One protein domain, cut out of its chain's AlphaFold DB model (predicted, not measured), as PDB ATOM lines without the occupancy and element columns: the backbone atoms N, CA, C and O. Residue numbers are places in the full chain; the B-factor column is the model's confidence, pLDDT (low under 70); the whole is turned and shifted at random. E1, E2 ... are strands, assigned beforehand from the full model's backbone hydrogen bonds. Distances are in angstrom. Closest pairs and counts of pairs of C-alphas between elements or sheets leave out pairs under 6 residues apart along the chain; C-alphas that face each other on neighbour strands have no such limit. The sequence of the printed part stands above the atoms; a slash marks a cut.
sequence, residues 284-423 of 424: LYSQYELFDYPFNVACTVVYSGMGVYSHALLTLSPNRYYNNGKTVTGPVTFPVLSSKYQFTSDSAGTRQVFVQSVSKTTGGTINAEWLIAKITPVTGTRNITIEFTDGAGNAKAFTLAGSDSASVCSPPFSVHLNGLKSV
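What this domain is: This is residues 284 to 423 of the 424 residues of the protein "Tail fiber protein" of Bifidobacterium scardovii (UniProt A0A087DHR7). Two curled sheets stand face to face as an elongated sandwich, E1, E2, E3, E9 and E5 in one and E4, E8, E7 and E6 in the other, their strands running nearly along each other at 19 degrees. The turn at Gly 307 between E2 and E3 and the turn at Gly 363 between E6 and E7 mark the two ends of the long axis. The printed part has 140 residues with nine named strands, E1 to E9 along the chain, and no named helix: the class is all strand. Both sheets are antiparallel, in the orders E1 - E2 - E3 - E9 - E5 and E4 - E8 - E7 - E6. The whole is compact, with a radius of gyration of the C-alphas of 15.5 A and spans of 55 by 32 by 22 A.

Where its parts are: E1, residues 284 to 287, begins at C-alpha 284 (30.697, 14.622, 21.312). E2, residues 295 to 303, is 24.4 A long, and E3, residues 310 to 318, is 25.3 A. E4 holds residues 332 to 335 and E5 residues 341 to 343. E6, residues 351 to 362, measures 32.8 A. E7, residues 365 to 377, is the longest strand at 35.7 A and bends by 52 degrees at residue 370. E8, residues 383 to 389, measures 20.1 A. E9, residues 413 to 422, is 24.6 A long, bends by 74 degrees at residue 419 and ends at C-alpha 422 (26.679, 1.427, 18.283).

How they stand to each other: E1, E2 and E3 form a meander, each strand the antiparallel neighbour of the one before; N 285 and O 299 are 3.0 A apart, N 298 and O 315 2.9 A. E9 pairs with E3 over residues 413 to 420, with N 312 and O 417 2.8 A apart, and with E5 over residues 420 to 422, with N 421 and O 342 2.9 A apart. E6, E7 and E8 form a second meander; N 355 and O 371 are 2.9 A apart, N 374 and O 387 2.8 A. E4 is an edge strand beside E8, with N 386 and O 332 2.8 A apart. Between the sheets, the closest C-alphas of E6 and E9 are those of Val 355 and Phe 413, 6.6 A apart. E2 and E7 are apart.

The domain as a whole: The C-alphas of Gly 307 and Gly 363, the two farthest apart, are 54.6 A from each other. The printed part has no cut. The links E3 to E4 and E8 to E9 are long, with 13 and 23 residues; residues 327 to 328 and 398 to 399, in these links, pair antiparallel. Mean pLDDT of the printed part is 82.7; it is under 70 at residues 284 to 291, 304 to 309, 345 to 347, 361 to 364 and 403 to 407.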
ATOM      1  N   LEU A 284      29.369  14.080  21.581       56.62
ATOM      2  CA  LEU A 284      30.697  14.622  21.312       56.62
ATOM      3  C   LEU A 284      31.770  13.637  21.775       56.62
ATOM      4  O   LEU A 284      31.797  13.217  22.932       56.62
ATOM      5  N   TYR A 285      32.670  13.277  20.869       60.22
ATOM      6  CA  TYR A 285      33.924  12.614  21.208       60.22
ATOM      7  C   TYR A 285      35.076  13.517  20.795       60.22
ATOM      8  O   TYR A 285      35.158  13.906  19.630       60.22
ATOM      9  N   SER A 286      35.949  13.845  21.747       57.81
ATOM     10  CA  SER A 286      37.184  14.574  21.486       57.81
ATOM     11  C   SER A 286      38.407  13.740  21.866       57.81
ATOM     12  O   SER A 286      38.443  13.100  22.917       57.81
ATOM     13  N   GLN A 287      39.418  13.743  20.998       62.66
ATOM     14  CA  GLN A 287      40.781  13.311  21.313       62.66
ATOM     15  C   GLN A 287      41.708  14.494  21.082       62.66
ATOM     16  O   GLN A 287      41.740  15.038  19.976       62.66
ATOM     17  N   TYR A 288      42.431  14.896  22.123       57.44
ATOM     18  CA  TYR A 288      43.283  16.078  22.108       57.44
ATOM     19  C   TYR A 288      44.691  15.724  22.601       57.44
ATOM     20  O   TYR A 288      44.836  15.095  23.644       57.44
ATOM     21  N   GLU A 289      45.704  16.118  21.828       55.78
ATOM     22  CA  GLU A 289      47.135  16.138  22.171       55.78
ATOM     23  C   GLU A 289      47.760  14.797  22.600       55.78
ATOM     24  O   GLU A 289      48.784  14.766  23.279       55.78
ATOM     25  N   LEU A 290      47.218  13.666  22.140       62.53
ATOM     26  CA  LEU A 290      47.919  12.385  22.245       62.53
ATOM     27  C   LEU A 290      49.076  12.356  21.240       62.53
ATOM     28  O   LEU A 290      48.854  12.410  20.030       62.53
ATOM     29  N   PHE A 291      50.308  12.256  21.737       67.88
ATOM     30  CA  PHE A 291      51.535  12.297  20.932       67.88
ATOM     31  C   PHE A 291      51.597  11.220  19.828       67.88
ATOM     32  O   PHE A 291      52.298  11.387  18.833       67.88
ATOM     33  N   ASP A 292      50.821  10.144  19.951       79.69
ATOM     34  CA  ASP A 292      50.852   9.002  19.031       79.69
ATOM     35  C   ASP A 292      49.965   9.160  17.789       79.69
ATOM     36  O   ASP A 292      50.019   8.313  16.894       79.69
ATOM     37  N   TYR A 293      49.166  10.232  17.691       86.25
ATOM     38  CA  TYR A 293      48.238  10.430  16.573       86.25
ATOM     39  C   TYR A 293      48.446  11.759  15.838       86.25
ATOM     40  O   TYR A 293      48.665  12.792  16.473       86.25
ATOM     41  N   PRO A 294      48.332  11.765  14.495       88.06
ATOM     42  CA  PRO A 294      48.611  12.951  13.685       88.06
ATOM     43  C   PRO A 294      47.535  14.041  13.768       88.06
ATOM     44  O   PRO A 294      47.804  15.190  13.425       88.06
ATOM     45  N   PHE A 295      46.322  13.715  14.223       90.06
ATOM     46  CA  PHE A 295      45.207  14.658  14.302       90.06
ATOM     47  C   PHE A 295      44.511  14.585  15.657       90.06
ATOM     48  O   PHE A 295      44.252  13.502  16.182       90.06
ATOM     49  N   ASN A 296      44.144  15.754  16.172       87.94
ATOM     50  CA  ASN A 296      43.113  15.895  17.187       87.94
ATOM     51  C   ASN A 296      41.753  15.711  16.512       87.94
ATOM     52  O   ASN A 296      41.505  16.267  15.439       87.94
ATOM     53  N   VAL A 297      40.875  14.936  17.134       88.75
ATOM     54  CA  VAL A 297      39.598  14.535  16.535       88.75
ATOM     55  C   VAL A 297      38.469  15.153  17.331       88.75
ATOM     56  O   VAL A 297      38.429  14.983  18.545       88.75
ATOM     57  N   ALA A 298      37.530  15.803  16.651       86.12
ATOM     58  CA  ALA A 298      36.201  16.080  17.176       86.12
ATOM     59  C   ALA A 298      35.174  15.328  16.323       86.12
ATOM     60  O   ALA A 298      35.122  15.506  15.110       86.12
ATOM     61  N   CYS A 299      34.370  14.474  16.948       86.50
ATOM     62  CA  CYS A 299      33.348  13.682  16.277       86.50
ATOM     63  C   CYS A 299      31.972  14.031  16.834       86.50
ATOM     64  O   CYS A 299      31.743  13.905  18.038       86.50
ATOM     65  N   THR A 300      31.052  14.392  15.941       85.81
ATOM     66  CA  THR A 300      29.617  14.468  16.226       85.81
ATOM     67  C   THR A 300      28.925  13.302  15.542       85.81
ATOM     68  O   THR A 300      28.967  13.180  14.318       85.81
ATOM     69  N   VAL A 301      28.296  12.434  16.331       83.00
ATOM     70  CA  VAL A 301      27.480  11.341  15.794       83.00
ATOM     71  C   VAL A 301      26.072  11.866  15.529       83.00
ATOM     72  O   VAL A 301      25.424  12.340  16.452       83.00
ATOM     73  N   VAL A 302      25.607  11.769  14.285       78.69
ATOM     74  CA  VAL A 302      24.275  12.207  13.849       78.69
ATOM     75  C   VAL A 302      23.401  10.981  13.612       78.69
ATOM     76  O   VAL A 302      23.766  10.079  12.855       78.69
ATOM     77  N   TYR A 303      22.245  10.936  14.268       73.44
ATOM     78  CA  TYR A 303      21.286   9.849  14.110       73.44
ATOM     79  C   TYR A 303      20.519   9.983  12.787       73.44
ATOM     80  O   TYR A 303      20.017  11.057  12.467       73.44
ATOM     81  N   SER A 304      20.427   8.893  12.018       65.19
ATOM     82  CA  SER A 304      19.809   8.896  10.679       65.19
ATOM     83  C   SER A 304      18.332   8.461  10.658       65.19
ATOM     84  O   SER A 304      17.743   8.347   9.588       65.19
ATOM     85  N   GLY A 305      17.711   8.216  11.819       56.47
ATOM     86  CA  GLY A 305      16.285   7.867  11.915       56.47
ATOM     87  C   GLY A 305      15.943   6.378  11.743       56.47
ATOM     88  O   GLY A 305      14.786   6.013  11.918       56.47
ATOM     89  N   MET A 306      16.915   5.500  11.451       54.38
ATOM     90  CA  MET A 306      16.681   4.074  11.133       54.38
ATOM     91  C   MET A 306      17.235   3.074  12.171       54.38
ATOM     92  O   MET A 306      17.702   1.992  11.818       54.38
ATOM     93  N   GLY A 307      17.213   3.414  13.462       56.41
ATOM     94  CA  GLY A 307      17.341   2.466  14.584       56.41
ATOM     95  C   GLY A 307      18.726   1.868  14.868       56.41
ATOM     96  O   GLY A 307      19.012   1.548  16.017       56.41
ATOM     97  N   VAL A 308      19.606   1.727  13.874       59.28
ATOM     98  CA  VAL A 308      20.910   1.044  14.036       59.28
ATOM     99  C   VAL A 308      22.085   1.718  13.330       59.28
ATOM    100  O   VAL A 308      23.231   1.399  13.657       59.28
ATOM    101  N   TYR A 309      21.825   2.659  12.421       66.31
ATOM    102  CA  TYR A 309      22.863   3.340  11.654       66.31
ATOM    103  C   TYR A 309      22.914   4.834  11.973       66.31
ATOM    104  O   TYR A 309      21.903   5.541  11.944       66.31
ATOM    105  N   SER A 310      24.119   5.318  12.242       79.31
ATOM    106  CA  SER A 310      24.415   6.733  12.448       79.31
ATOM    107  C   SER A 310      25.461   7.206  11.444       79.31
ATOM    108  O   SER A 310      26.164   6.406  10.816       79.31
ATOM    109  N   HIS A 311      25.583   8.518  11.309       84.31
ATOM    110  CA  HIS A 311      26.677   9.157  10.592       84.31
ATOM    111  C   HIS A 311      27.638   9.823  11.580       84.31
ATOM    112  O   HIS A 311      27.254  10.150  12.700       84.31
ATOM    113  N   ALA A 312      28.883  10.038  11.171       87.19
ATOM    114  CA  ALA A 312      29.841  10.862  11.894       87.19
ATOM    115  C   ALA A 312      30.219  12.080  11.063       87.19
ATOM    116  O   ALA A 312      30.713  11.951   9.943       87.19
ATOM    117  N   LEU A 313      30.049  13.258  11.653       90.12
ATOM    118  CA  LEU A 313      30.756  14.456  11.237       90.12
ATOM    119  C   LEU A 313      32.056  14.528  12.037       90.12
ATOM    120  O   LEU A 313      32.037  14.750  13.249       90.12
ATOM    121  N   LEU A 314      33.173  14.300  11.357       90.56
ATOM    122  CA  LEU A 314      34.509  14.380  11.933       90.56
ATOM    123  C   LEU A 314      35.142  15.713  11.567       90.56
ATOM    124  O   LEU A 314      35.099  16.099  10.404       90.56
ATOM    125  N   THR A 315      35.797  16.351  12.528       92.44
ATOM    126  CA  THR A 315      36.733  17.455  12.317       92.44
ATOM    127  C   THR A 315      38.106  17.002  12.788       92.44
ATOM    128  O   THR A 315      38.272  16.591  13.938       92.44
ATOM    129  N   LEU A 316      39.076  17.050  11.879       92.25
ATOM    130  CA  LEU A 316      40.459  16.656  12.106       92.25
ATOM    131  C   LEU A 316      41.319  17.917  12.162       92.25
ATOM    132  O   LEU A 316      41.469  18.621  11.163       92.25
ATOM    133  N   SER A 317      41.880  18.196  13.333       90.94
ATOM    134  CA  SER A 317      42.781  19.326  13.558       90.94
ATOM    135  C   SER A 317      44.219  18.818  13.658       90.94
ATOM    136  O   SER A 317      44.461  17.903  14.445       90.94
ATOM    137  N   PRO A 318      45.191  19.367  12.910       90.50
ATOM    138  CA  PRO A 318      46.569  18.878  12.953       90.50
ATOM    139  C   PRO A 318      47.175  18.878  14.358       90.50
ATOM    140  O   PRO A 318      47.167  19.893  15.059       90.50
ATOM    141  N   ASN A 319      47.721  17.734  14.771       86.88
ATOM    142  CA  ASN A 319      48.404  17.607  16.048       86.88
ATOM    143  C   ASN A 319      49.864  18.041  15.900       86.88
ATOM    144  O   ASN A 319      50.708  17.312  15.380       86.88
ATOM    145  N   ARG A 320      50.192  19.229  16.415       81.38
ATOM    146  CA  ARG A 320      51.571  19.733  16.396       81.38
ATOM    147  C   ARG A 320      52.541  18.869  17.202       81.38
ATOM    148  O   ARG A 320      53.741  18.996  16.993       81.38
ATOM    149  N   TYR A 321      52.073  18.028  18.117       79.75
ATOM    150  CA  TYR A 321      52.919  17.213  18.991       79.75
ATOM    151  C   TYR A 321      53.080  15.767  18.515       79.75
ATOM    152  O   TYR A 321      53.521  14.922  19.280       79.75
ATOM    153  N   TYR A 322      52.735  15.468  17.264       85.00
ATOM    154  CA  TYR A 322      52.853  14.116  16.735       85.00
ATOM    155  C   TYR A 322      54.301  13.583  16.783       85.00
ATOM    156  O   TYR A 322      55.230  14.211  16.268       85.00
ATOM    157  N   ASN A 323      54.483  12.410  17.398       76.94
ATOM    158  CA  ASN A 323      55.782  11.799  17.700       76.94
ATOM    159  C   ASN A 323      56.603  11.461  16.450       76.94
ATOM    160  O   ASN A 323      57.828  11.555  16.474       76.94
ATOM    161  N   ASN A 324      55.944  11.114  15.340       75.38
ATOM    162  CA  ASN A 324      56.623  10.723  14.100       75.38
ATOM    163  C   ASN A 324      56.979  11.917  13.196       75.38
ATOM    164  O   ASN A 324      57.321  11.730  12.030       75.38
ATOM    165  N   GLY A 325      56.914  13.142  13.728       76.25
ATOM    166  CA  GLY A 325      57.331  14.363  13.045       76.25
ATOM    167  C   GLY A 325      56.184  15.322  12.732       76.25
ATOM    168  O   GLY A 325      55.029  15.117  13.097       76.25
ATOM    169  N   LYS A 326      56.516  16.424  12.051       82.38
ATOM    170  CA  LYS A 326      55.560  17.487  11.685       82.38
ATOM    171  C   LYS A 326      54.873  17.244  10.342       82.38
ATOM    172  O   LYS A 326      54.168  18.123   9.858       82.38
ATOM    173  N   THR A 327      55.077  16.083   9.732       88.06
ATOM    174  CA  THR A 327      54.532  15.703   8.428       88.06
ATOM    175  C   THR A 327      53.964  14.287   8.499       88.06
ATOM    176  O   THR A 327      54.431  13.450   9.268       88.06
ATOM    177  N   VAL A 328      52.925  14.027   7.711       88.75
ATOM    178  CA  VAL A 328      52.227  12.742   7.627       88.75
ATOM    179  C   VAL A 328      52.309  12.250   6.198       88.75
ATOM    180  O   VAL A 328      51.708  12.836   5.298       88.75
ATOM    181  N   THR A 329      53.014  11.147   5.998       87.31
ATOM    182  CA  THR A 329      53.037  10.427   4.725       87.31
ATOM    183  C   THR A 329      52.127   9.213   4.867       87.31
ATOM    184  O   THR A 329      52.394   8.329   5.678       87.31
ATOM    185  N   GLY A 330      51.002   9.223   4.145       79.19
ATOM    186  CA  GLY A 330      49.991   8.164   4.205       79.19
ATOM    187  C   GLY A 330      50.428   6.849   3.539       79.19
ATOM    188  O   GLY A 330      51.419   6.842   2.806       79.19
ATOM    189  N   PRO A 331      49.673   5.753   3.743       89.75
ATOM    190  CA  PRO A 331      48.440   5.670   4.535       89.75
ATOM    191  C   PRO A 331      48.693   5.548   6.052       89.75
ATOM    192  O   PRO A 331      49.503   4.736   6.490       89.75
ATOM    193  N   VAL A 332      47.956   6.310   6.871       91.06
ATOM    194  CA  VAL A 332      48.032   6.258   8.350       91.06
ATOM    195  C   VAL A 332      46.673   5.914   8.949       91.06
ATOM    196  O   VAL A 332      45.663   6.478   8.539       91.06
ATOM    197  N   THR A 333      46.646   5.012   9.937       92.44
ATOM    198  CA  THR A 333      45.412   4.532  10.582       92.44
ATOM    199  C   THR A 333      45.365   4.903  12.061       92.44
ATOM    200  O   THR A 333      46.316   4.627  12.787       92.44
ATOM    201  N   PHE A 334      44.261   5.498  12.520       89.94
ATOM    202  CA  PHE A 334      44.080   5.917  13.917       89.94
ATOM    203  C   PHE A 334      42.589   5.961  14.320       89.94
ATOM    204  O   PHE A 334      41.718   6.042  13.443       89.94
ATOM    205  N   PRO A 335      42.261   5.870  15.626       89.62
ATOM    206  CA  PRO A 335      40.882   5.899  16.110       89.62
ATOM    207  C   PRO A 335      40.260   7.293  15.989       89.62
ATOM    208  O   PRO A 335      40.871   8.284  16.380       89.62
ATOM    209  N   VAL A 336      39.011   7.367  15.520       89.38
ATOM    210  CA  VAL A 336      38.248   8.630  15.403       89.38
ATOM    211  C   VAL A 336      36.877   8.599  16.070       89.38
ATOM    212  O   VAL A 336      36.259   9.648  16.239       89.38
ATOM    213  N   LEU A 337      36.404   7.421  16.477       87.56
ATOM    214  CA  LEU A 337      35.142   7.262  17.197       87.56
ATOM    215  C   LEU A 337      35.383   6.896  18.665       87.56
ATOM    216  O   LEU A 337      36.405   6.310  19.025       87.56
ATOM    217  N   SER A 338      34.390   7.185  19.509       83.50
ATOM    218  CA  SER A 338      34.322   6.641  20.868       83.50
ATOM    219  C   SER A 338      34.311   5.106  20.838       83.50
ATOM    220  O   SER A 338      33.838   4.500  19.879       83.50
ATOM    221  N   SER A 339      34.748   4.468  21.928       81.00
ATOM    222  CA  SER A 339      34.682   3.009  22.106       81.00
ATOM    223  C   SER A 339      33.280   2.415  21.957       81.00
ATOM    224  O   SER A 339      33.166   1.214  21.751       81.00
ATOM    225  N   LYS A 340      32.235   3.243  22.036       81.38
ATOM    226  CA  LYS A 340      30.831   2.859  21.856       81.38
ATOM    227  C   LYS A 340      30.409   2.697  20.394       81.38
ATOM    228  O   LYS A 340      29.262   2.342  20.152       81.38
ATOM    229  N   TYR A 341      31.272   2.989  19.418       86.62
ATOM    230  CA  TYR A 341      30.921   2.924  17.998       86.62
ATOM    231  C   TYR A 341      31.994   2.239  17.154       86.62
ATOM    232  O   TYR A 341      33.187   2.324  17.444       86.62
ATOM    233  N   GLN A 342      31.551   1.620  16.062       89.44
ATOM    234  CA  GLN A 342      32.418   1.071  15.023       89.44
ATOM    235  C   GLN A 342      31.829   1.300  13.627       89.44
ATOM    236  O   GLN A 342      30.612   1.453  13.475       89.44
ATOM    237  N   PHE A 343      32.686   1.282  12.609       90.62
ATOM    238  CA  PHE A 343      32.280   1.319  11.206       90.62
ATOM    239  C   PHE A 343      31.822  -0.063  10.721       90.62
ATOM    240  O   PHE A 343      32.426  -1.079  11.071       90.62
ATOM    241  N   THR A 344      30.775  -0.115   9.901       84.06
ATOM    242  CA  THR A 344      30.220  -1.354   9.333       84.06
ATOM    243  C   THR A 344      30.468  -1.458   7.830       84.06
ATOM    244  O   THR A 344      30.529  -0.455   7.121       84.06
ATOM    245  N   SER A 345      30.564  -2.690   7.325       69.56
ATOM    246  CA  SER A 345      30.743  -2.996   5.896       69.56
ATOM    247  C   SER A 345      29.584  -2.527   5.018       69.56
ATOM    248  O   SER A 345      29.769  -2.287   3.831       69.56
ATOM    249  N   ASP A 346      28.389  -2.406   5.595       63.69
ATOM    250  CA  ASP A 346      27.139  -2.263   4.844       63.69
ATOM    251  C   ASP A 346      27.016  -0.900   4.147       63.69
ATOM    252  O   ASP A 346      26.206  -0.729   3.238       63.69
ATOM    253  N   SER A 347      27.765   0.115   4.600       61.78
ATOM    254  CA  SER A 347      27.633   1.494   4.095       61.78
ATOM    255  C   SER A 347      28.870   2.383   4.274       61.78
ATOM    256  O   SER A 347      28.855   3.538   3.828       61.78
ATOM    257  N   ALA A 348      29.931   1.908   4.935       70.12
ATOM    258  CA  ALA A 348      31.132   2.710   5.138       70.12
ATOM    259  C   ALA A 348      31.942   2.794   3.835       70.12
ATOM    260  O   ALA A 348      32.579   1.837   3.408       70.12
ATOM    261  N   GLY A 349      31.895   3.956   3.183       80.19
ATOM    262  CA  GLY A 349      32.628   4.215   1.945       80.19
ATOM    263  C   GLY A 349      33.777   5.194   2.147       80.19
ATOM    264  O   GLY A 349      33.681   6.114   2.963       80.19
ATOM    265  N   THR A 350      34.836   5.041   1.351       89.44
ATOM    266  CA  THR A 350      35.908   6.036   1.255       89.44
ATOM    267  C   THR A 350      35.338   7.401   0.857       89.44
ATOM    268  O   THR A 350      34.414   7.503   0.040       89.44
ATOM    269  N   ARG A 351      35.877   8.465   1.449       92.00
ATOM    270  CA  ARG A 351      35.556   9.856   1.121       92.00
ATOM    271  C   ARG A 351      36.815  10.599   0.726       92.00
ATOM    272  O   ARG A 351      37.880  10.353   1.281       92.00
ATOM    273  N   GLN A 352      36.672  11.506  -0.229       92.94
ATOM    274  CA  GLN A 352      37.731  12.413  -0.639       92.94
ATOM    275  C   GLN A 352      37.293  13.840  -0.351       92.94
ATOM    276  O   GLN A 352      36.165  14.218  -0.663       92.94
ATOM    277  N   VAL A 353      38.180  14.613   0.263       94.19
ATOM    278  CA  VAL A 353      37.966  16.033   0.540       94.19
ATOM    279  C   VAL A 353      39.204  16.819   0.128       94.19
ATOM    280  O   VAL A 353      40.331  16.350   0.300       94.19
ATOM    281  N   PHE A 354      38.994  18.008  -0.432       94.06
ATOM    282  CA  PHE A 354      40.079  18.947  -0.692       94.06
ATOM    283  C   PHE A 354      40.509  19.586   0.624       94.06
ATOM    284  O   PHE A 354      39.678  20.107   1.368       94.06
ATOM    285  N   VAL A 355      41.805  19.541   0.906       94.44
ATOM    286  CA  VAL A 355      42.393  20.076   2.134       94.44
ATOM    287  C   VAL A 355      43.569  20.974   1.796       94.44
ATOM    288  O   VAL A 355      44.276  20.748   0.815       94.44
ATOM    289  N   GLN A 356      43.792  21.988   2.625       92.75
ATOM    290  CA  GLN A 356      44.992  22.809   2.544       92.75
ATOM    291  C   GLN A 356      46.049  22.273   3.507       92.75
ATOM    292  O   GLN A 356      45.758  21.995   4.668       92.75
ATOM    293  N   SER A 357      47.278  22.162   3.018       91.06
ATOM    294  CA  SER A 357      48.469  21.821   3.793       91.06
ATOM    295  C   SER A 357      49.456  22.979   3.714       91.06
ATOM    296  O   SER A 357      49.636  23.569   2.653       91.06
ATOM    297  N   VAL A 358      50.117  23.323   4.814       88.62
ATOM    298  CA  VAL A 358      51.217  24.297   4.810       88.62
ATOM    299  C   VAL A 358      52.413  23.699   4.061       88.62
ATOM    300  O   VAL A 358      52.895  22.626   4.410       88.62
ATOM    301  N   SER A 359      52.917  24.389   3.038       79.38
ATOM    302  CA  SER A 359      54.021  23.908   2.192       79.38
ATOM    303  C   SER A 359      55.370  24.561   2.512       79.38
ATOM    304  O   SER A 359      56.412  23.947   2.291       79.38
ATOM    305  N   LYS A 360      55.383  25.789   3.055       70.94
ATOM    306  CA  LYS A 360      56.609  26.498   3.475       70.94
ATOM    307  C   LYS A 360      56.292  27.645   4.438       70.94
ATOM    308  O   LYS A 360      55.347  28.394   4.199       70.94
ATOM    309  N   THR A 361      57.125  27.832   5.463       63.66
ATOM    310  CA  THR A 361      57.037  28.952   6.421       63.66
ATOM    311  C   THR A 361      58.364  29.708   6.502       63.66
ATOM    312  O   THR A 361      59.064  29.583   7.492       63.66
ATOM    313  N   THR A 362      58.749  30.484   5.487       63.38
ATOM    314  CA  THR A 362      60.047  31.195   5.492       63.38
ATOM    315  C   THR A 362      59.849  32.699   5.642       63.38
ATOM    316  O   THR A 362      59.027  33.287   4.941       63.38
ATOM    317  N   GLY A 363      60.609  33.331   6.543       60.06
ATOM    318  CA  GLY A 363      60.655  34.794   6.679       60.06
ATOM    319  C   GLY A 363      59.303  35.454   6.983       60.06
ATOM    320  O   GLY A 363      59.063  36.568   6.535       60.06
ATOM    321  N   GLY A 364      58.395  34.756   7.678       63.75
ATOM    322  CA  GLY A 364      57.049  35.254   7.997       63.75
ATOM    323  C   GLY A 364      55.994  35.049   6.903       63.75
ATOM    324  O   GLY A 364      54.834  35.382   7.123       63.75
ATOM    325  N   THR A 365      56.349  34.463   5.753       72.50
ATOM    326  CA  THR A 365      55.383  34.104   4.699       72.50
ATOM    327  C   THR A 365      54.925  32.655   4.862       72.50
ATOM    328  O   THR A 365      55.757  31.745   4.903       72.50
ATOM    329  N   ILE A 366      53.608  32.437   4.928       75.81
ATOM    330  CA  ILE A 366      52.983  31.107   4.992       75.81
ATOM    331  C   ILE A 366      52.463  30.757   3.598       75.81
ATOM    332  O   ILE A 366      51.567  31.425   3.086       75.81
ATOM    333  N   ASN A 367      53.008  29.701   2.994       84.69
ATOM    334  CA  ASN A 367      52.472  29.127   1.763       84.69
ATOM    335  C   ASN A 367      51.621  27.900   2.088       84.69
ATOM    336  O   ASN A 367      52.009  27.079   2.923       84.69
ATOM    337  N   ALA A 368      50.484  27.770   1.406       86.81
ATOM    338  CA  ALA A 368      49.615  26.605   1.477       86.81
ATOM    339  C   ALA A 368      49.496  25.950   0.099       86.81
ATOM    340  O   ALA A 368      49.538  26.616  -0.935       86.81
ATOM    341  N   GLU A 369      49.330  24.639   0.093       91.19
ATOM    342  CA  GLU A 369      49.056  23.841  -1.089       91.19
ATOM    343  C   GLU A 369      47.771  23.042  -0.906       91.19
ATOM    344  O   GLU A 369      47.408  22.666   0.210       91.19
ATOM    345  N   TRP A 370      47.084  22.779  -2.012       93.62
ATOM    346  CA  TRP A 370      45.882  21.959  -2.018       93.62
ATOM    347  C   TRP A 370      46.238  20.495  -2.246       93.62
ATOM    348  O   TRP A 370      46.937  20.160  -3.202       93.62
ATOM    349  N   LEU A 371      45.719  19.635  -1.376       94.69
ATOM    350  CA  LEU A 371      45.829  18.184  -1.447       94.69
ATOM    351  C   LEU A 371      44.431  17.564  -1.433       94.69
ATOM    352  O   LEU A 371      43.458  18.180  -0.993       94.69
ATOM    353  N   ILE A 372      44.338  16.318  -1.877       95.31
ATOM    354  CA  ILE A 372      43.144  15.489  -1.730       95.31
ATOM    355  C   ILE A 372      43.405  14.510  -0.589       95.31
ATOM    356  O   ILE A 372      44.280  13.649  -0.695       95.31
ATOM    357  N   ALA A 373      42.640  14.636   0.494       95.25
ATOM    358  CA  ALA A 373      42.641  13.680   1.592       95.25
ATOM    359  C   ALA A 373      41.643  12.562   1.287       95.25
ATOM    360  O   ALA A 373      40.435  12.799   1.231       95.25
ATOM    361  N   LYS A 374      42.141  11.342   1.098       94.06
ATOM    362  CA  LYS A 374      41.334  10.138   0.920       94.06
ATOM    363  C   LYS A 374      41.231   9.406   2.255       94.06
ATOM    364  O   LYS A 374      42.226   8.976   2.829       94.06
ATOM    365  N   ILE A 375      40.007   9.309   2.759       94.69
ATOM    366  CA  ILE A 375      39.677   8.870   4.113       94.69
ATOM    367  C   ILE A 375      38.818   7.620   4.008       94.69
ATOM    368  O   ILE A 375      37.705   7.663   3.485       94.69
ATOM    369  N   THR A 376      39.338   6.503   4.501       93.19
ATOM    370  CA  THR A 376      38.710   5.186   4.392       93.19
ATOM    371  C   THR A 376      38.384   4.654   5.784       93.19
ATOM    372  O   THR A 376      39.305   4.415   6.565       93.19
ATOM    373  N   PRO A 377      37.101   4.466   6.131       94.00
ATOM    374  CA  PRO A 377      36.728   3.806   7.377       94.00
ATOM    375  C   PRO A 377      37.227   2.359   7.429       94.00
ATOM    376  O   PRO A 377      37.125   1.627   6.445       94.00
ATOM    377  N   VAL A 378      37.726   1.926   8.587       92.31
ATOM    378  CA  VAL A 378      38.182   0.547   8.793       92.31
ATOM    379  C   VAL A 378      37.048  -0.267   9.412       92.31
ATOM    380  O   VAL A 378      36.690  -0.083  10.579       92.31
ATOM    381  N   THR A 379      36.479  -1.168   8.612       90.50
ATOM    382  CA  THR A 379      35.326  -2.005   8.987       90.50
ATOM    383  C   THR A 379      35.589  -2.802  10.267       90.50
ATOM    384  O   THR A 379      36.661  -3.374  10.442       90.50
ATOM    385  N   GLY A 380      34.598  -2.850  11.158       88.06
ATOM    386  CA  GLY A 380      34.673  -3.557  12.440       88.06
ATOM    387  C   GLY A 380      35.517  -2.841  13.494       88.06
ATOM    388  O   GLY A 380      35.790  -3.405  14.548       88.06
ATOM    389  N   THR A 381      35.951  -1.607  13.227       90.31
ATOM    390  CA  THR A 381      36.785  -0.834  14.151       90.31
ATOM    391  C   THR A 381      36.270   0.595  14.305       90.31
ATOM    392  O   THR A 381      35.379   1.045  13.587       90.31
ATOM    393  N   ARG A 382      36.874   1.335  15.236       90.31
ATOM    394  CA  ARG A 382      36.645   2.774  15.442       90.31
ATOM    395  C   ARG A 382      37.591   3.664  14.619       90.31
ATOM    396  O   ARG A 382      37.682   4.866  14.884       90.31
ATOM    397  N   ASN A 383      38.346   3.073  13.692       92.06
ATOM    398  CA  ASN A 383      39.488   3.704  13.042       92.06
ATOM    399  C   ASN A 383      39.163   4.140  11.613       92.06
ATOM    400  O   ASN A 383      38.327   3.544  10.934       92.06
ATOM    401  N   ILE A 384      39.888   5.152  11.143       93.44
ATOM    402  CA  ILE A 384      39.986   5.495   9.722       93.44
ATOM    403  C   ILE A 384      41.432   5.344   9.271       93.44
ATOM    404  O   ILE A 384      42.352   5.501  10.074       93.44
ATOM    405  N   THR A 385      41.615   5.102   7.980       94.06
ATOM    406  CA  THR A 385      42.887   5.228   7.275       94.06
ATOM    407  C   THR A 385      42.845   6.481   6.407       94.06
ATOM    408  O   THR A 385      41.898   6.660   5.639       94.06
ATOM    409  N   ILE A 386      43.852   7.346   6.517       94.38
ATOM    410  CA  ILE A 386      43.980   8.563   5.711       94.38
ATOM    411  C   ILE A 386      45.236   8.522   4.844       94.38
ATOM    412  O   ILE A 386      46.318   8.158   5.309       94.38
ATOM    413  N   GLU A 387      45.094   8.928   3.589       94.81
ATOM    414  CA  GLU A 387      46.190   9.166   2.654       94.81
ATOM    415  C   GLU A 387      45.977  10.498   1.927       94.81
ATOM    416  O   GLU A 387      44.840  10.926   1.719       94.81
ATOM    417  N   PHE A 388      47.068  11.166   1.559       95.38
ATOM    418  CA  PHE A 388      47.024  12.458   0.881       95.38
ATOM    419  C   PHE A 388      47.653  12.337  -0.499       95.38
ATOM    420  O   PHE A 388      48.690  11.692  -0.665       95.38
ATOM    421  N   THR A 389      47.016  12.955  -1.484       94.38
ATOM    422  CA  THR A 389      47.474  12.954  -2.876       94.38
ATOM    423  C   THR A 389      47.446  14.360  -3.462       94.38
ATOM    424  O   THR A 389      46.716  15.227  -2.973       94.38
ATOM    425  N   ASP A 390      48.255  14.609  -4.487       91.75
ATOM    426  CA  ASP A 390      48.111  15.801  -5.322       91.75
ATOM    427  C   ASP A 390      46.901  15.680  -6.273       91.75
ATOM    428  O   ASP A 390      46.218  14.655  -6.327       91.75
ATOM    429  N   GLY A 391      46.623  16.731  -7.050       84.69
ATOM    430  CA  GLY A 391      45.529  16.723  -8.031       84.69
ATOM    431  C   GLY A 391      45.693  15.705  -9.170       84.69
ATOM    432  O   GLY A 391      44.733  15.466  -9.896       84.69
ATOM    433  N   ALA A 392      46.876  15.103  -9.324       88.50
ATOM    434  CA  ALA A 392      47.159  14.043 -10.288       88.50
ATOM    435  C   ALA A 392      47.087  12.633  -9.660       88.50
ATOM    436  O   ALA A 392      47.272  11.643 -10.364       88.50
ATOM    437  N   GLY A 393      46.790  12.528  -8.359       85.88
ATOM    438  CA  GLY A 393      46.680  11.264  -7.633       85.88
ATOM    439  C   GLY A 393      48.007  10.711  -7.106       85.88
ATOM    440  O   GLY A 393      48.025   9.596  -6.587       85.88
ATOM    441  N   ASN A 394      49.111  11.462  -7.195       91.81
ATOM    442  CA  ASN A 394      50.390  11.031  -6.632       91.81
ATOM    443  C   ASN A 394      50.387  11.218  -5.115       91.81
ATOM    444  O   ASN A 394      49.965  12.265  -4.621       91.81
ATOM    445  N   ALA A 395      50.892  10.229  -4.373       91.75
ATOM    446  CA  ALA A 395      51.008  10.304  -2.920       91.75
ATOM    447  C   ALA A 395      51.867  11.502  -2.491       91.75
ATOM    448  O   ALA A 395      52.951  11.737  -3.029       91.75
ATOM    449  N   LYS A 396      51.386  12.249  -1.498       92.50
ATOM    450  CA  LYS A 396      52.035  13.463  -1.009       92.50
ATOM    451  C   LYS A 396      51.956  13.546   0.510       92.50
ATOM    452  O   LYS A 396      50.990  13.087   1.110       92.50
ATOM    453  N   ALA A 397      52.983  14.109   1.137       91.12
ATOM    454  CA  ALA A 397      52.981  14.320   2.578       91.12
ATOM    455  C   ALA A 397      52.068  15.500   2.945       91.12
ATOM    456  O   ALA A 397      52.084  16.531   2.277       91.12
ATOM    457  N   PHE A 398      51.305  15.359   4.025       92.62
ATOM    458  CA  PHE A 398      50.554  16.455   4.629       92.62
ATOM    459  C   PHE A 398      51.347  17.038   5.795       92.62
ATOM    460  O   PHE A 398      51.738  16.316   6.713       92.62
ATOM    461  N   THR A 399      51.576  18.343   5.792       91.44
ATOM    462  CA  THR A 399      52.293  19.026   6.870       91.44
ATOM    463  C   THR A 399      51.333  19.303   8.020       91.44
ATOM    464  O   THR A 399      50.342  20.001   7.844       91.44
ATOM    465  N   LEU A 400      51.608  18.792   9.218       89.12
ATOM    466  CA  LEU A 400      50.829  19.088  10.422       89.12
ATOM    467  C   LEU A 400      51.125  20.500  10.940       89.12
ATOM    468  O   LEU A 400      50.201  21.250  11.254       89.12
ATOM    469  N   ALA A 401      52.409  20.863  11.000       85.00
ATOM    470  CA  ALA A 401      52.881  22.183  11.410       85.00
ATOM    471  C   ALA A 401      54.152  22.592  10.650       85.00
ATOM    472  O   ALA A 401      54.936  21.735  10.242       85.00
ATOM    473  N   GLY A 402      54.345  23.899  10.456       73.69
ATOM    474  CA  GLY A 402      55.476  24.454   9.710       73.69
ATOM    475  C   GLY A 402      56.838  24.093  10.315       73.69
ATOM    476  O   GLY A 402      56.974  23.964  11.533       73.69
ATOM    477  N   SER A 403      57.854  23.952   9.459       64.94
ATOM    478  CA  SER A 403      59.222  23.574   9.852       64.94
ATOM    479  C   SER A 403      59.908  24.621  10.732       64.94
ATOM    480  O   SER A 403      60.695  24.261  11.604       64.94
ATOM    481  N   ASP A 404      59.573  25.900  10.534       61.56
ATOM    482  CA  ASP A 404      60.329  27.033  11.090       61.56
ATOM    483  C   ASP A 404      59.581  27.724  12.252       61.56
ATOM    484  O   ASP A 404      60.135  28.578  12.941       61.56
ATOM    485  N   SER A 405      58.313  27.361  12.497       59.41
ATOM    486  CA  SER A 405      57.502  27.870  13.609       59.41
ATOM    487  C   SER A 405      56.458  26.838  14.037       59.41
ATOM    488  O   SER A 405      55.482  26.585  13.331       59.41
ATOM    489  N   ALA A 406      56.618  26.288  15.245       59.66
ATOM    490  CA  ALA A 406      55.669  25.349  15.856       59.66
ATOM    491  C   ALA A 406      54.288  25.970  16.179       59.66
ATOM    492  O   ALA A 406      53.406  25.276  16.691       59.66
ATOM    493  N   SER A 407      54.107  27.264  15.897       68.06
ATOM    494  CA  SER A 407      52.863  28.013  16.105       68.06
ATOM    495  C   SER A 407      51.953  28.038  14.872       68.06
ATOM    496  O   SER A 407      50.809  28.466  14.992       68.06
ATOM    497  N   VAL A 408      52.431  27.597  13.700       79.50
ATOM    498  CA  VAL A 408      51.640  27.575  12.459       79.50
ATOM    499  C   VAL A 408      51.307  26.132  12.090       79.50
ATOM    500  O   VAL A 408      52.178  25.381  11.649       79.50
ATOM    501  N   CYS A 409      50.041  25.752  12.261       85.50
ATOM    502  CA  CYS A 409      49.505  24.455  11.846       85.50
ATOM    503  C   CYS A 409      48.753  24.571  10.519       85.50
ATOM    504  O   CYS A 409      48.215  25.633  10.197       85.50
ATOM    505  N   SER A 410      48.657  23.464   9.782       91.25
ATOM    506  CA  SER A 410      47.693  23.383   8.679       91.25
ATOM    507  C   SER A 410      46.260  23.564   9.197       91.25
ATOM    508  O   SER A 410      45.978  23.255  10.361       91.25
ATOM    509  N   PRO A 411      45.341  24.095   8.374       92.06
ATOM    510  CA  PRO A 411      43.966  24.294   8.804       92.06
ATOM    511  C   PRO A 411      43.272  22.954   9.099       92.06
ATOM    512  O   PRO A 411      43.568  21.943   8.450       92.06
ATOM    513  N   PRO A 412      42.341  22.925  10.070       92.75
ATOM    514  CA  PRO A 412      41.498  21.762  10.293       92.75
ATOM    515  C   PRO A 412      40.565  21.540   9.101       92.75
ATOM    516  O   PRO A 412      40.188  22.479   8.400       92.75
ATOM    517  N   PHE A 413      40.146  20.296   8.901       94.69
ATOM    518  CA  PHE A 413      39.176  19.940   7.870       94.69
ATOM    519  C   PHE A 413      38.174  18.923   8.400       94.69
ATOM    520  O   PHE A 413      38.453  18.187   9.350       94.69
ATOM    521  N   SER A 414      37.001  18.880   7.771       94.25
ATOM    522  CA  SER A 414      35.911  18.013   8.200       94.25
ATOM    523  C   SER A 414      35.491  17.037   7.112       94.25
ATOM    524  O   SER A 414      35.568  17.329   5.921       94.25
ATOM    525  N   VAL A 415      35.022  15.866   7.532       93.38
ATOM    526  CA  VAL A 415      34.500  14.825   6.647       93.38
ATOM    527  C   VAL A 415      33.253  14.201   7.259       93.38
ATOM    528  O   VAL A 415      33.166  13.994   8.470       93.38
ATOM    529  N   HIS A 416      32.284  13.887   6.405       91.00
ATOM    530  CA  HIS A 416      31.082  13.162   6.784       91.00
ATOM    531  C   HIS A 416      31.212  11.685   6.390       91.00
ATOM    532  O   HIS A 416      31.372  11.362   5.209       91.00
ATOM    533  N   LEU A 417      31.150  10.794   7.379       89.56
ATOM    534  CA  LEU A 417      31.266   9.348   7.207       89.56
ATOM    535  C   LEU A 417      29.958   8.657   7.598       89.56
ATOM    536  O   LEU A 417      29.379   8.945   8.642       89.56
ATOM    537  N   ASN A 418      29.525   7.709   6.771       86.81
ATOM    538  CA  ASN A 418      28.311   6.924   6.999       86.81
ATOM    539  C   ASN A 418      28.669   5.523   7.514       86.81
ATOM    540  O   ASN A 418      29.834   5.123   7.490       86.81
ATOM    541  N   GLY A 419      27.655   4.757   7.922       83.69
ATOM    542  CA  GLY A 419      27.831   3.352   8.298       83.69
ATOM    543  C   GLY A 419      28.439   3.172   9.686       83.69
ATOM    544  O   GLY A 419      29.306   2.323   9.869       83.69
ATOM    545  N   LEU A 420      28.021   3.983  10.662       85.38
ATOM    546  CA  LEU A 420      28.372   3.763  12.063       85.38
ATOM    547  C   LEU A 420      27.294   2.937  12.750       85.38
ATOM    548  O   LEU A 420      26.107   3.220  12.600       85.38
ATOM    549  N   LYS A 421      27.722   1.995  13.585       83.12
ATOM    550  CA  LYS A 421      26.852   1.233  14.481       83.12
ATOM    551  C   LYS A 421      27.325   1.386  15.920       83.12
ATOM    552  O   LYS A 421      28.529   1.391  16.184       83.12
ATOM    553  N   SER A 422      26.378   1.500  16.851       79.50
ATOM    554  CA  SER A 422      26.679   1.427  18.283       79.50
ATOM    555  C   SER A 422      27.093   0.002  18.649       79.50
ATOM    556  O   SER A 422      26.394  -0.953  18.310       79.50
ATOM    557  N   VAL A 423      28.202  -0.132  19.363       73.88
ATOM    558  CA  VAL A 423      28.607  -1.372  20.025       73.88
ATOM    559  C   VAL A 423      28.256  -1.243  21.502       73.88
ATOM    560  O   VAL A 423      28.615  -0.254  22.143       73.88
TER     561      VAL A 423